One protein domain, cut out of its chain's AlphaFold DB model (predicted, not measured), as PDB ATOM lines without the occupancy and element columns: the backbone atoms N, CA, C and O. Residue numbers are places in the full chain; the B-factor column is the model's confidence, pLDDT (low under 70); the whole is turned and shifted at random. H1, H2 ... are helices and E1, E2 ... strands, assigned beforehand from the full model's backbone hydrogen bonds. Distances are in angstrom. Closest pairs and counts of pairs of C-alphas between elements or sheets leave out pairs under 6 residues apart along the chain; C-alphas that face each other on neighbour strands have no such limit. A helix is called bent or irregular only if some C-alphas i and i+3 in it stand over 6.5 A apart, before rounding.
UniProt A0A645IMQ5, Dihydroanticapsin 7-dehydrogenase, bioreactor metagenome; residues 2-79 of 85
ATOM      1  N   LYS A   2     -22.893  44.588  36.936       95.12
ATOM      2  CA  LYS A   2     -22.088  43.695  37.803       95.12
ATOM      3  C   LYS A   2     -22.611  43.533  39.242       95.12
ATOM      4  O   LYS A   2     -22.698  42.410  39.712       95.12
ATOM      5  N   ALA A   3     -22.988  44.629  39.909       97.75
ATOM      6  CA  ALA A   3     -23.499  44.585  41.285       97.75
ATOM      7  C   ALA A   3     -24.792  43.757  41.406       97.75
ATOM      8  O   ALA A   3     -24.838  42.810  42.177       97.75
ATOM      9  N   ILE A   4     -25.790  44.047  40.564       97.50
ATOM     10  CA  ILE A   4     -27.074  43.323  40.534       97.50
ATOM     11  C   ILE A   4     -26.866  41.836  40.226       97.50
ATOM     12  O   ILE A   4     -27.469  40.980  40.859       97.50
ATOM     13  N   ALA A   5     -25.995  41.510  39.265       98.31
ATOM     14  CA  ALA A   5     -25.700  40.117  38.942       98.31
ATOM     15  C   ALA A   5     -25.063  39.364  40.122       98.31
ATOM     16  O   ALA A   5     -25.395  38.204  40.343       98.31
ATOM     17  N   LEU A   6     -24.178  40.019  40.882       98.38
ATOM     18  CA  LEU A   6     -23.560  39.439  42.076       98.38
ATOM     19  C   LEU A   6     -24.577  39.238  43.207       98.38
ATOM     20  O   LEU A   6     -24.557  38.203  43.862       98.38
ATOM     21  N   GLU A   7     -25.471  40.205  43.411       98.56
ATOM     22  CA  GLU A   7     -26.515  40.160  44.441       98.56
ATOM     23  C   GLU A   7     -27.565  39.070  44.170       98.56
ATOM     24  O   GLU A   7     -27.995  38.380  45.090       98.56
ATOM     25  N   LEU A   8     -27.938  38.868  42.903       98.25
ATOM     26  CA  LEU A   8     -28.978  37.915  42.501       98.25
ATOM     27  C   LEU A   8     -28.469  36.481  42.280       98.25
ATOM     28  O   LEU A   8     -29.262  35.537  42.317       98.25
ATOM     29  N   ALA A   9     -27.160  36.288  42.076       98.00
ATOM     30  CA  ALA A   9     -26.587  34.971  41.799       98.00
ATOM     31  C   ALA A   9     -26.862  33.917  42.898       98.00
ATOM     32  O   ALA A   9     -27.242  32.800  42.537       98.00
ATOM     33  N   PRO A  10     -26.767  34.221  44.213       98.25
ATOM     34  CA  PRO A  10     -27.122  33.266  45.271       98.25
ATOM     35  C   PRO A  10     -28.594  32.825  45.250       98.25
ATOM     36  O   PRO A  10     -28.919  31.763  45.770       98.25
ATOM     37  N   MET A  11     -29.479  33.615  44.631       98.25
ATOM     38  CA  MET A  11     -30.901  33.299  44.451       98.25
ATOM     39  C   MET A  11     -31.170  32.504  43.161       98.25
ATOM     40  O   MET A  11     -32.322  32.341  42.764       98.25
ATOM     41  N   GLY A  12     -30.123  32.059  42.458       97.12
ATOM     42  CA  GLY A  12     -30.247  31.357  41.179       97.12
ATOM     43  C   GLY A  12     -30.724  32.248  40.026       97.12
ATOM     44  O   GLY A  12     -31.149  31.731  38.996       97.12
ATOM     45  N   THR A  13     -30.673  33.576  40.176       98.12
ATOM     46  CA  THR A  13     -31.146  34.524  39.159       98.12
ATOM     47  C   THR A  13     -29.976  35.143  38.396       98.12
ATOM     48  O   THR A  13     -29.022  35.657  38.980       98.12
ATOM     49  N   ARG A  14     -30.055  35.109  37.060       98.19
ATOM     50  CA  ARG A  14     -29.075  35.729  36.154       98.19
ATOM     51  C   ARG A  14     -29.527  37.135  35.785       98.19
ATOM     52  O   ARG A  14     -30.716  37.374  35.594       98.19
ATOM     53  N   ALA A  15     -28.580  38.056  35.627       98.25
ATOM     54  CA  ALA A  15     -28.884  39.426  35.231       98.25
ATOM     55  C   ALA A  15     -27.871  39.921  34.195       98.25
ATOM     56  O   ALA A  15     -26.669  39.923  34.451       98.25
ATOM     57  N   ASN A  16     -28.349  40.336  33.023       98.25
ATOM     58  CA  ASN A  16     -27.526  40.756  31.888       98.25
ATOM     59  C   ASN A  16     -28.086  42.041  31.265       98.25
ATOM     60  O   ASN A  16     -29.257  42.365  31.452       98.25
ATOM     61  N   CYS A  17     -27.250  42.757  30.517       98.06
ATOM     62  CA  CYS A  17     -27.623  43.973  29.798       98.06
ATOM     63  C   CYS A  17     -27.548  43.743  28.287       98.06
ATOM     64  O   CYS A  17     -26.604  43.109  27.812       98.06
ATOM     65  N   ILE A  18     -28.509  44.286  27.542       98.19
ATOM     66  CA  ILE A  18     -28.484  44.345  26.078       98.19
ATOM     67  C   ILE A  18     -28.226  45.800  25.700       98.19
ATOM     68  O   ILE A  18     -28.977  46.682  26.109       98.19
ATOM     69  N   ASN A  19     -27.166  46.037  24.936       97.00
ATOM     70  CA  ASN A  19     -26.720  47.358  24.516       97.00
ATOM     71  C   ASN A  19     -26.901  47.472  23.000       97.00
ATOM     72  O   ASN A  19     -25.996  47.097  22.254       97.00
ATOM     73  N   PRO A  20     -28.069  47.918  22.519       96.50
ATOM     74  CA  PRO A  20     -28.277  48.100  21.098       96.50
ATOM     75  C   PRO A  20     -27.640  49.383  20.566       96.50
ATOM     76  O   PRO A  20     -27.521  50.380  21.278       96.50
ATOM     77  N   GLY A  21     -27.271  49.342  19.285       93.81
ATOM     78  CA  GLY A  21     -27.090  50.549  18.476       93.81
ATOM     79  C   GLY A  21     -28.438  51.196  18.130       93.81
ATOM     80  O   GLY A  21     -29.439  50.989  18.816       93.81
ATOM     81  N   MET A  22     -28.498  51.965  17.042       92.75
ATOM     82  CA  MET A  22     -29.763  52.550  16.580       92.75
ATOM     83  C   MET A  22     -30.749  51.457  16.139       92.75
ATOM     84  O   MET A  22     -30.390  50.581  15.348       92.75
ATOM     85  N   ILE A  23     -31.993  51.529  16.636       93.25
ATOM     86  CA  ILE A  23     -33.076  50.572  16.353       93.25
ATOM     87  C   ILE A  23     -34.284  51.280  15.740       93.25
ATOM     88  O   ILE A  23     -34.766  52.261  16.306       93.25
ATOM     89  N   GLU A  24     -34.804  50.733  14.637       90.00
ATOM     90  CA  GLU A  24     -36.026  51.125  13.911       90.00
ATOM     91  C   GLU A  24     -37.261  51.123  14.814       90.00
ATOM     92  O   GLU A  24     -37.995  50.146  14.922       90.00
ATOM     93  N   THR A  25     -37.487  52.252  15.483       85.56
ATOM     94  CA  THR A  25     -38.647  52.495  16.343       85.56
ATOM     95  C   THR A  25     -39.329  53.804  15.959       85.56
ATOM     96  O   THR A  25     -38.732  54.688  15.342       85.56
ATOM     97  N   ASN A  26     -40.580  53.976  16.394       80.00
ATOM     98  CA  ASN A  26     -41.339  55.211  16.169       80.00
ATOM     99  C   ASN A  26     -40.714  56.452  16.841       80.00
ATOM    100  O   ASN A  26     -41.138  57.571  16.566       80.00
ATOM    101  N   LEU A  27     -39.686  56.280  17.685       72.94
ATOM    102  CA  LEU A  27     -38.943  57.382  18.307       72.94
ATOM    103  C   LEU A  27     -38.232  58.273  17.279       72.94
ATOM    104  O   LEU A  27     -37.979  59.443  17.561       72.94
ATOM    105  N   PHE A  28     -37.967  57.767  16.069       66.00
ATOM    106  CA  PHE A  28     -37.311  58.548  15.019       66.00
ATOM    107  C   PHE A  28     -38.142  59.706  14.469       66.00
ATOM    108  O   PHE A  28     -37.570  60.623  13.885       66.00
ATOM    109  N   GLN A  29     -39.455  59.723  14.709       60.38
ATOM    110  CA  GLN A  29     -40.316  60.839  14.304       60.38
ATOM    111  C   GLN A  29     -39.951  62.157  15.013       60.38
ATOM    112  O   GLN A  29     -40.227  63.223  14.477       60.38
ATOM    113  N   ASN A  30     -39.265  62.084  16.163       61.12
ATOM    114  CA  ASN A  30     -38.761  63.238  16.920       61.12
ATOM    115  C   ASN A  30     -37.223  63.249  17.018       61.12
ATOM    116  O   ASN A  30     -36.660  63.819  17.955       61.12
ATOM    117  N   SER A  31     -36.532  62.566  16.099       60.50
ATOM    118  CA  SER A  31     -35.074  62.470  16.125       60.50
ATOM    119  C   SER A  31     -34.424  63.854  15.950       60.50
ATOM    120  O   SER A  31     -34.778  64.571  15.013       60.50
ATOM    121  N   PRO A  32     -33.434  64.233  16.783       58.19
ATOM    122  CA  PRO A  32     -32.642  65.447  16.567       58.19
ATOM    123  C   PRO A  32     -31.779  65.360  15.299       58.19
ATOM    124  O   PRO A  32     -31.366  66.381  14.751       58.19
ATOM    125  N   ILE A  33     -31.526  64.142  14.811       61.12
ATOM    126  CA  ILE A  33     -31.003  63.901  13.470       61.12
ATOM    127  C   ILE A  33     -32.201  64.072  12.537       61.12
ATOM    128  O   ILE A  33     -33.047  63.180  12.466       61.12
ATOM    129  N   GLY A  34     -32.299  65.241  11.896       59.91
ATOM    130  CA  GLY A  34     -33.348  65.531  10.920       59.91
ATOM    131  C   GLY A  34     -33.507  64.386   9.917       59.91
ATOM    132  O   GLY A  34     -32.527  63.737   9.546       59.91
ATOM    133  N   VAL A  35     -34.752  64.132   9.513       62.19
ATOM    134  CA  VAL A  35     -35.172  62.935   8.761       62.19
ATOM    135  C   VAL A  35     -34.320  62.696   7.503       62.19
ATOM    136  O   VAL A  35     -34.008  61.550   7.189       62.19
ATOM    137  N   ASP A  36     -33.851  63.771   6.864       63.88
ATOM    138  CA  ASP A  36     -33.024  63.742   5.648       63.88
ATOM    139  C   ASP A  36     -31.628  63.112   5.838       63.88
ATOM    140  O   ASP A  36     -30.999  62.699   4.865       63.88
ATOM    141  N   ASN A  37     -31.137  62.992   7.077       75.62
ATOM    142  CA  ASN A  37     -29.794  62.473   7.371       75.62
ATOM    143  C   ASN A  37     -29.775  61.024   7.880       75.62
ATOM    144  O   ASN A  37     -28.695  60.460   8.076       75.62
ATOM    145  N   LEU A  38     -30.936  60.393   8.086       81.12
ATOM    146  CA  LEU A  38     -31.004  59.038   8.648       81.12
ATOM    147  C   LEU A  38     -30.395  57.989   7.712       81.12
ATOM    148  O   LEU A  38     -29.698  57.086   8.170       81.12
ATOM    149  N   ASP A  39     -30.604  58.112   6.401       85.31
ATOM    150  CA  ASP A  39     -30.058  57.144   5.444       85.31
ATOM    151  C   ASP A  39     -28.538  57.264   5.293       85.31
ATOM    152  O   ASP A  39     -27.852  56.249   5.171       85.31
ATOM    153  N   GLN A  40     -27.981  58.474   5.397       87.19
ATOM    154  CA  GLN A  40     -26.528  58.655   5.453       87.19
ATOM    155  C   GLN A  40     -25.940  58.092   6.751       87.19
ATOM    156  O   GLN A  40     -24.886  57.454   6.723       87.19
ATOM    157  N   ASP A  41     -26.622  58.271   7.884       88.44
ATOM    158  CA  ASP A  41     -26.153  57.737   9.162       88.44
ATOM    159  C   ASP A  41     -26.164  56.199   9.183       88.44
ATOM    160  O   ASP A  41     -25.179  55.587   9.604       88.44
ATOM    161  N   LYS A  42     -27.190  55.552   8.611       91.56
ATOM    162  CA  LYS A  42     -27.214  54.087   8.418       91.56
ATOM    163  C   LYS A  42     -25.977  53.578   7.676       91.56
ATOM    164  O   LYS A  42     -25.475  52.501   7.998       91.56
ATOM    165  N   MET A  43     -25.432  54.345   6.728       92.81
ATOM    166  CA  MET A  43     -24.235  53.951   5.974       92.81
ATOM    167  C   MET A  43     -22.958  53.906   6.821       92.81
ATOM    168  O   MET A  43     -21.979  53.280   6.399       92.81
ATOM    169  N   ARG A  44     -22.960  54.499   8.020       91.44
ATOM    170  CA  ARG A  44     -21.851  54.414   8.986       91.44
ATOM    171  C   ARG A  44     -21.779  53.054   9.673       91.44
ATOM    172  O   ARG A  44     -20.721  52.690  10.172       91.44
ATOM    173  N   TYR A  45     -22.869  52.289   9.677       94.94
ATOM    174  CA  TYR A  45     -22.881  50.920  10.178       94.94
ATOM    175  C   TYR A  45     -22.225  49.992   9.144       94.94
ATOM    176  O   TYR A  45     -22.494  50.126   7.944       94.94
ATOM    177  N   PRO A  46     -21.404  49.007   9.546       96.31
ATOM    178  CA  PRO A  46     -20.935  47.960   8.640       96.31
ATOM    179  C   PRO A  46     -22.073  47.214   7.938       96.31
ATOM    180  O   PRO A  46     -21.989  46.976   6.736       96.31
ATOM    181  N   LEU A  47     -23.174  46.938   8.649       95.88
ATOM    182  CA  LEU A  47     -24.369  46.299   8.080       95.88
ATOM    183  C   LEU A  47     -25.290  47.249   7.288       95.88
ATOM    184  O   LEU A  47     -26.322  46.806   6.792       95.88
ATOM    185  N   LYS A  48     -24.926  48.533   7.147       94.75
ATOM    186  CA  LYS A  48     -25.612  49.547   6.316       94.75
ATOM    187  C   LYS A  48     -27.099  49.751   6.626       94.75
ATOM    188  O   LYS A  48     -27.875  50.143   5.760       94.75
ATOM    189  N   ARG A  49     -27.500  49.490   7.868       94.00
ATOM    190  CA  ARG A  49     -28.861  49.699   8.362       94.00
ATOM    191  C   ARG A  49     -28.866  49.828   9.876       94.00
ATOM    192  O   ARG A  49     -27.913  49.428  10.542       94.00
ATOM    193  N   TYR A  50     -29.985  50.303  10.398       93.94
ATOM    194  CA  TYR A  50     -30.304  50.176  11.810       93.94
ATOM    195  C   TYR A  50     -30.811  48.769  12.133       93.94
ATOM    196  O   TYR A  50     -31.245  48.015  11.250       93.94
ATOM    197  N   GLY A  51     -30.715  48.402  13.407       95.06
ATOM    198  CA  GLY A  51     -31.316  47.172  13.907       95.06
ATOM    199  C   GLY A  51     -32.839  47.280  13.939       95.06
ATOM    200  O   GLY A  51     -33.400  48.374  13.946       95.06
ATOM    201  N   LYS A  52     -33.519  46.140  13.988       95.44
ATOM    202  CA  LYS A  52     -34.967  46.062  14.187       95.44
ATOM    203  C   LYS A  52     -35.299  45.658  15.625       95.44
ATOM    204  O   LYS A  52     -34.497  44.962  16.255       95.44
ATOM    205  N   PRO A  53     -36.469  46.041  16.163       95.75
ATOM    206  CA  PRO A  53     -36.882  45.642  17.508       95.75
ATOM    207  C   PRO A  53     -36.844  44.124  17.729       95.75
ATOM    208  O   PRO A  53     -36.440  43.666  18.797       95.75
ATOM    209  N   GLU A  54     -37.189  43.337  16.707       97.50
ATOM    210  CA  GLU A  54     -37.178  41.872  16.769       97.50
ATOM    211  C   GLU A  54     -35.767  41.316  16.998       97.50
ATOM    212  O   GLU A  54     -35.605  40.281  17.636       97.50
ATOM    213  N   GLU A  55     -34.725  42.006  16.533       97.00
ATOM    214  CA  GLU A  55     -33.336  41.574  16.720       97.00
ATOM    215  C   GLU A  55     -32.887  41.756  18.174       97.00
ATOM    216  O   GLU A  55     -32.208  40.889  18.726       97.00
ATOM    217  N   VAL A  56     -33.343  42.828  18.832       97.69
ATOM    218  CA  VAL A  56     -33.162  43.022  20.279       97.69
ATOM    219  C   VAL A  56     -33.960  41.977  21.062       97.69
ATOM    220  O   VAL A  56     -33.441  41.380  22.008       97.69
ATOM    221  N   ALA A  57     -35.201  41.713  20.648       97.94
ATOM    222  CA  ALA A  57     -36.062  40.718  21.282       97.94
ATOM    223  C   ALA A  57     -35.473  39.302  21.190       97.94
ATOM    224  O   ALA A  57     -35.461  38.580  22.184       97.94
ATOM    225  N   ASN A  58     -34.911  38.921  20.042       98.25
ATOM    226  CA  ASN A  58     -34.256  37.625  19.864       98.25
ATOM    227  C   ASN A  58     -33.064  37.447  20.815       98.25
ATOM    228  O   ASN A  58     -32.879  36.371  21.384       98.25
ATOM    229  N   VAL A  59     -32.284  38.506  21.050       98.25
ATOM    230  CA  VAL A  59     -31.182  38.483  22.025       98.25
ATOM    231  C   VAL A  59     -31.712  38.369  23.455       98.25
ATOM    232  O   VAL A  59     -31.149  37.626  24.259       98.25
ATOM    233  N   ALA A  60     -32.820  39.040  23.775       98.38
ATOM    234  CA  ALA A  60     -33.483  38.877  25.066       98.38
ATOM    235  C   ALA A  60     -33.963  37.434  25.276       98.38
ATOM    236  O   ALA A  60     -33.680  36.850  26.320       98.38
ATOM    237  N   VAL A  61     -34.608  36.826  24.275       98.44
ATOM    238  CA  VAL A  61     -35.027  35.415  24.314       98.44
ATOM    239  C   VAL A  61     -33.823  34.499  24.532       98.44
ATOM    240  O   VAL A  61     -33.869  33.635  25.405       98.44
ATOM    241  N   PHE A  62     -32.718  34.715  23.814       98.31
ATOM    242  CA  PHE A  62     -31.480  33.960  24.016       98.31
ATOM    243  C   PHE A  62     -30.962  34.076  25.459       98.31
ATOM    244  O   PHE A  62     -30.720  33.056  26.104       98.31
ATOM    245  N   LEU A  63     -30.864  35.295  25.998       98.06
ATOM    246  CA  LEU A  63     -30.396  35.541  27.367       98.06
ATOM    247  C   LEU A  63     -31.352  35.013  28.446       98.06
ATOM    248  O   LEU A  63     -30.907  34.714  29.554       98.06
ATOM    249  N   LEU A  64     -32.643  34.880  28.146       97.94
ATOM    250  CA  LEU A  64     -33.636  34.280  29.040       97.94
ATOM    251  C   LEU A  64     -33.688  32.750  28.930       97.94
ATOM    252  O   LEU A  64     -34.153  32.099  29.860       97.94
ATOM    253  N   SER A  65     -33.181  32.173  27.841       98.31
ATOM    254  CA  SER A  65     -33.177  30.727  27.611       98.31
ATOM    255  C   SER A  65     -32.090  29.976  28.390       98.31
ATOM    256  O   SER A  65     -31.085  30.551  28.825       98.31
ATOM    257  N   ASP A  66     -32.239  28.649  28.450       98.19
ATOM    258  CA  ASP A  66     -31.261  27.733  29.050       98.19
ATOM    259  C   ASP A  66     -29.932  27.657  28.276       98.19
ATOM    260  O   ASP A  66     -28.920  27.193  28.802       98.19
ATOM    261  N   ALA A  67     -29.871  28.183  27.048       98.19
ATOM    262  CA  ALA A  67     -28.621  28.257  26.289       98.19
ATOM    263  C   ALA A  67     -27.572  29.166  26.962       98.19
ATOM    264  O   ALA A  67     -26.395  29.130  26.609       98.19
ATOM    265  N   THR A  68     -27.990  29.987  27.932       97.88
ATOM    266  CA  THR A  68     -27.148  30.992  28.594       97.88
ATOM    267  C   THR A  68     -27.067  30.819  30.111       97.88
ATOM    268  O   THR A  68     -26.768  31.777  30.829       97.88
ATOM    269  N   LEU A  69     -27.276  29.598  30.626       97.88
ATOM    270  CA  LEU A  69     -27.218  29.300  32.070       97.88
ATOM    271  C   LEU A  69     -25.892  29.703  32.738       97.88
ATOM    272  O   LEU A  69     -25.874  29.973  33.935       97.88
ATOM    273  N   TRP A  70     -24.802  29.810  31.972       97.25
ATOM    274  CA  TRP A  70     -23.489  30.242  32.465       97.25
ATOM    275  C   TRP A  70     -23.154  31.722  32.194       97.25
ATOM    276  O   TRP A  70     -22.008  32.142  32.335       97.25
ATOM    277  N   ILE A  71     -24.138  32.533  31.791       97.94
ATOM    278  CA  ILE A  71     -23.950  33.953  31.462       97.94
ATOM    279  C   ILE A  71     -24.743  34.825  32.442       97.94
ATOM    280  O   ILE A  71     -25.976  34.869  32.413       97.94
ATOM    281  N   THR A  72     -24.027  35.568  33.288       98.25
ATOM    282  CA  THR A  72     -24.577  36.606  34.173       98.25
ATOM    283  C   THR A  72     -23.586  37.766  34.303       98.25
ATOM    284  O   THR A  72     -22.379  37.586  34.145       98.25
ATOM    285  N   GLY A  73     -24.079  38.974  34.557       98.00
ATOM    286  CA  GLY A  73     -23.271  40.191  34.670       98.00
ATOM    287  C   GLY A  73     -22.731  40.725  33.342       98.00
ATOM    288  O   GLY A  73     -21.982  41.706  33.352       98.00
ATOM    289  N   SER A  74     -23.111  40.116  32.216       97.31
ATOM    290  CA  SER A  74     -22.635  40.490  30.887       97.31
ATOM    291  C   SER A  74     -23.351  41.729  30.353       97.31
ATOM    292  O   SER A  74     -24.476  42.049  30.742       97.31
ATOM    293  N   SER A  75     -22.680  42.450  29.459       96.56
ATOM    294  CA  SER A  75     -23.249  43.550  28.678       96.56
ATOM    295  C   SER A  75     -23.036  43.237  27.205       96.56
ATOM    296  O   SER A  75     -21.918  43.327  26.705       96.56
ATOM    297  N   MET A  76     -24.101  42.801  26.539       96.38
ATOM    298  CA  MET A  76     -24.061  42.314  25.168       96.38
ATOM    299  C   MET A  76     -24.338  43.455  24.197       96.38
ATOM    300  O   MET A  76     -25.448  43.981  24.158       96.38
ATOM    301  N   LEU A  77     -23.325  43.831  23.422       97.31
ATOM    302  CA  LEU A  77     -23.442  44.832  22.368       97.31
ATOM    303  C   LEU A  77     -24.100  44.224  21.122       97.31
ATOM    304  O   LEU A  77     -23.656  43.180  20.644       97.31
ATOM    305  N   ILE A  78     -25.132  44.887  20.599       97.06
ATOM    306  CA  ILE A  78     -25.816  44.527  19.349       97.06
ATOM    307  C   ILE A  78     -26.049  45.775  18.487       97.06
ATOM    308  O   ILE A  78     -27.122  46.372  18.453       97.06
ATOM    309  N   ASP A  79     -25.013  46.214  17.787       96.25
ATOM    310  CA  ASP A  79     -24.977  47.528  17.134       96.25
ATOM    311  C   ASP A  79     -24.674  47.460  15.631       96.25
ATOM    312  O   ASP A  79     -24.253  48.447  15.037       96.25
TER     313      ASP A  79
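Overview. This is residues 2 to 79 of the 85 residues of the protein "Dihydroanticapsin 7-dehydrogenase" of bioreactor metagenome (UniProt A0A645IMQ5). A loose, drawn-out rod: a small ribbon of two parallel strands, E1 and E2, lies in the middle, with the longest helix, H4, packed over it on the E1 side. Helix H1 lies towards one end of the rod, and the short helices H2 and H3 lie towards the other. The printed part has 78 residues, with four named helices and two named strands in the order H1, E1, H2, H3, H4, E2; the class is mostly helix. The whole is loose, with a radius of gyration of the C-alphas of 16.1 A and spans of 50 by 22 by 19 A.

Along the chain. E1 is residues 17 to 20, 9.7 A from first to last C-alpha, and begins at C-alpha 17 (-27.623, 43.973, 29.798). E2, residues 75 to 78, is also 9.7 A long and ends at C-alpha 78 (-25.816, 44.527, 19.349). H4, residues 53 to 64, is 16.5 A long. H1, residues 2 to 11, is 15.2 A long and begins at C-alpha 2 (-22.088, 43.695, 37.803); it is only just irregular, with C-alphas 7 and 10 at 7.0 A. H2 is residues 26 to 30, 8.5 A long. H3, residues 35 to 42, is 11.9 A long and irregular, with C-alphas 36 and 39 at 7.2 A.

Arrangement. E1 and E2 are parallel neighbours, with 22 degrees between their directions. C-alphas 17 and 75 face each other at 4.5 A; N 19 and O 76, at 2.8 A, and N 78 and O 19, at 2.9 A, are within hydrogen-bond range. E1 and E2, with H2, H3 and H4 between them in the chain, form a strand-helix-strand unit, two parallel neighbour strands joined through helices. The closest C-alphas of H4 and E1 are those of Val 56 and Pro 20, 7.1 A apart; those of H4 and E2 are Val 56 and Ile 78, 7.6 A apart. H2 and H3 are close but not clearly touching, the closest C-alphas being those of Gln 29 and Val 35 at 7.8 A. H3 and H4 are apart, and H1 is apart from H2, H3, H4 and E2. In H4 every O i to N i+4 pair is within hydrogen-bond range; the counts are 4 of 6 in H1, 2 of 4 in H3 and 0 of 1 in H2, where 2 of 2 O i to N i+3 pairs are within range.

Size, cuts and confidence. The two C-alphas farthest apart are those of Pro 10 and Asp 36, 50.3 A. The printed part has no cut. No link is long: those from H1 to E1, E1 to H2 and H2 to H3 are tight, and those from H3 to H4 and H4 to E2, 10 residues each, are short. The mean pLDDT of the printed part is 91.2, and residues 28 to 36 are under 70.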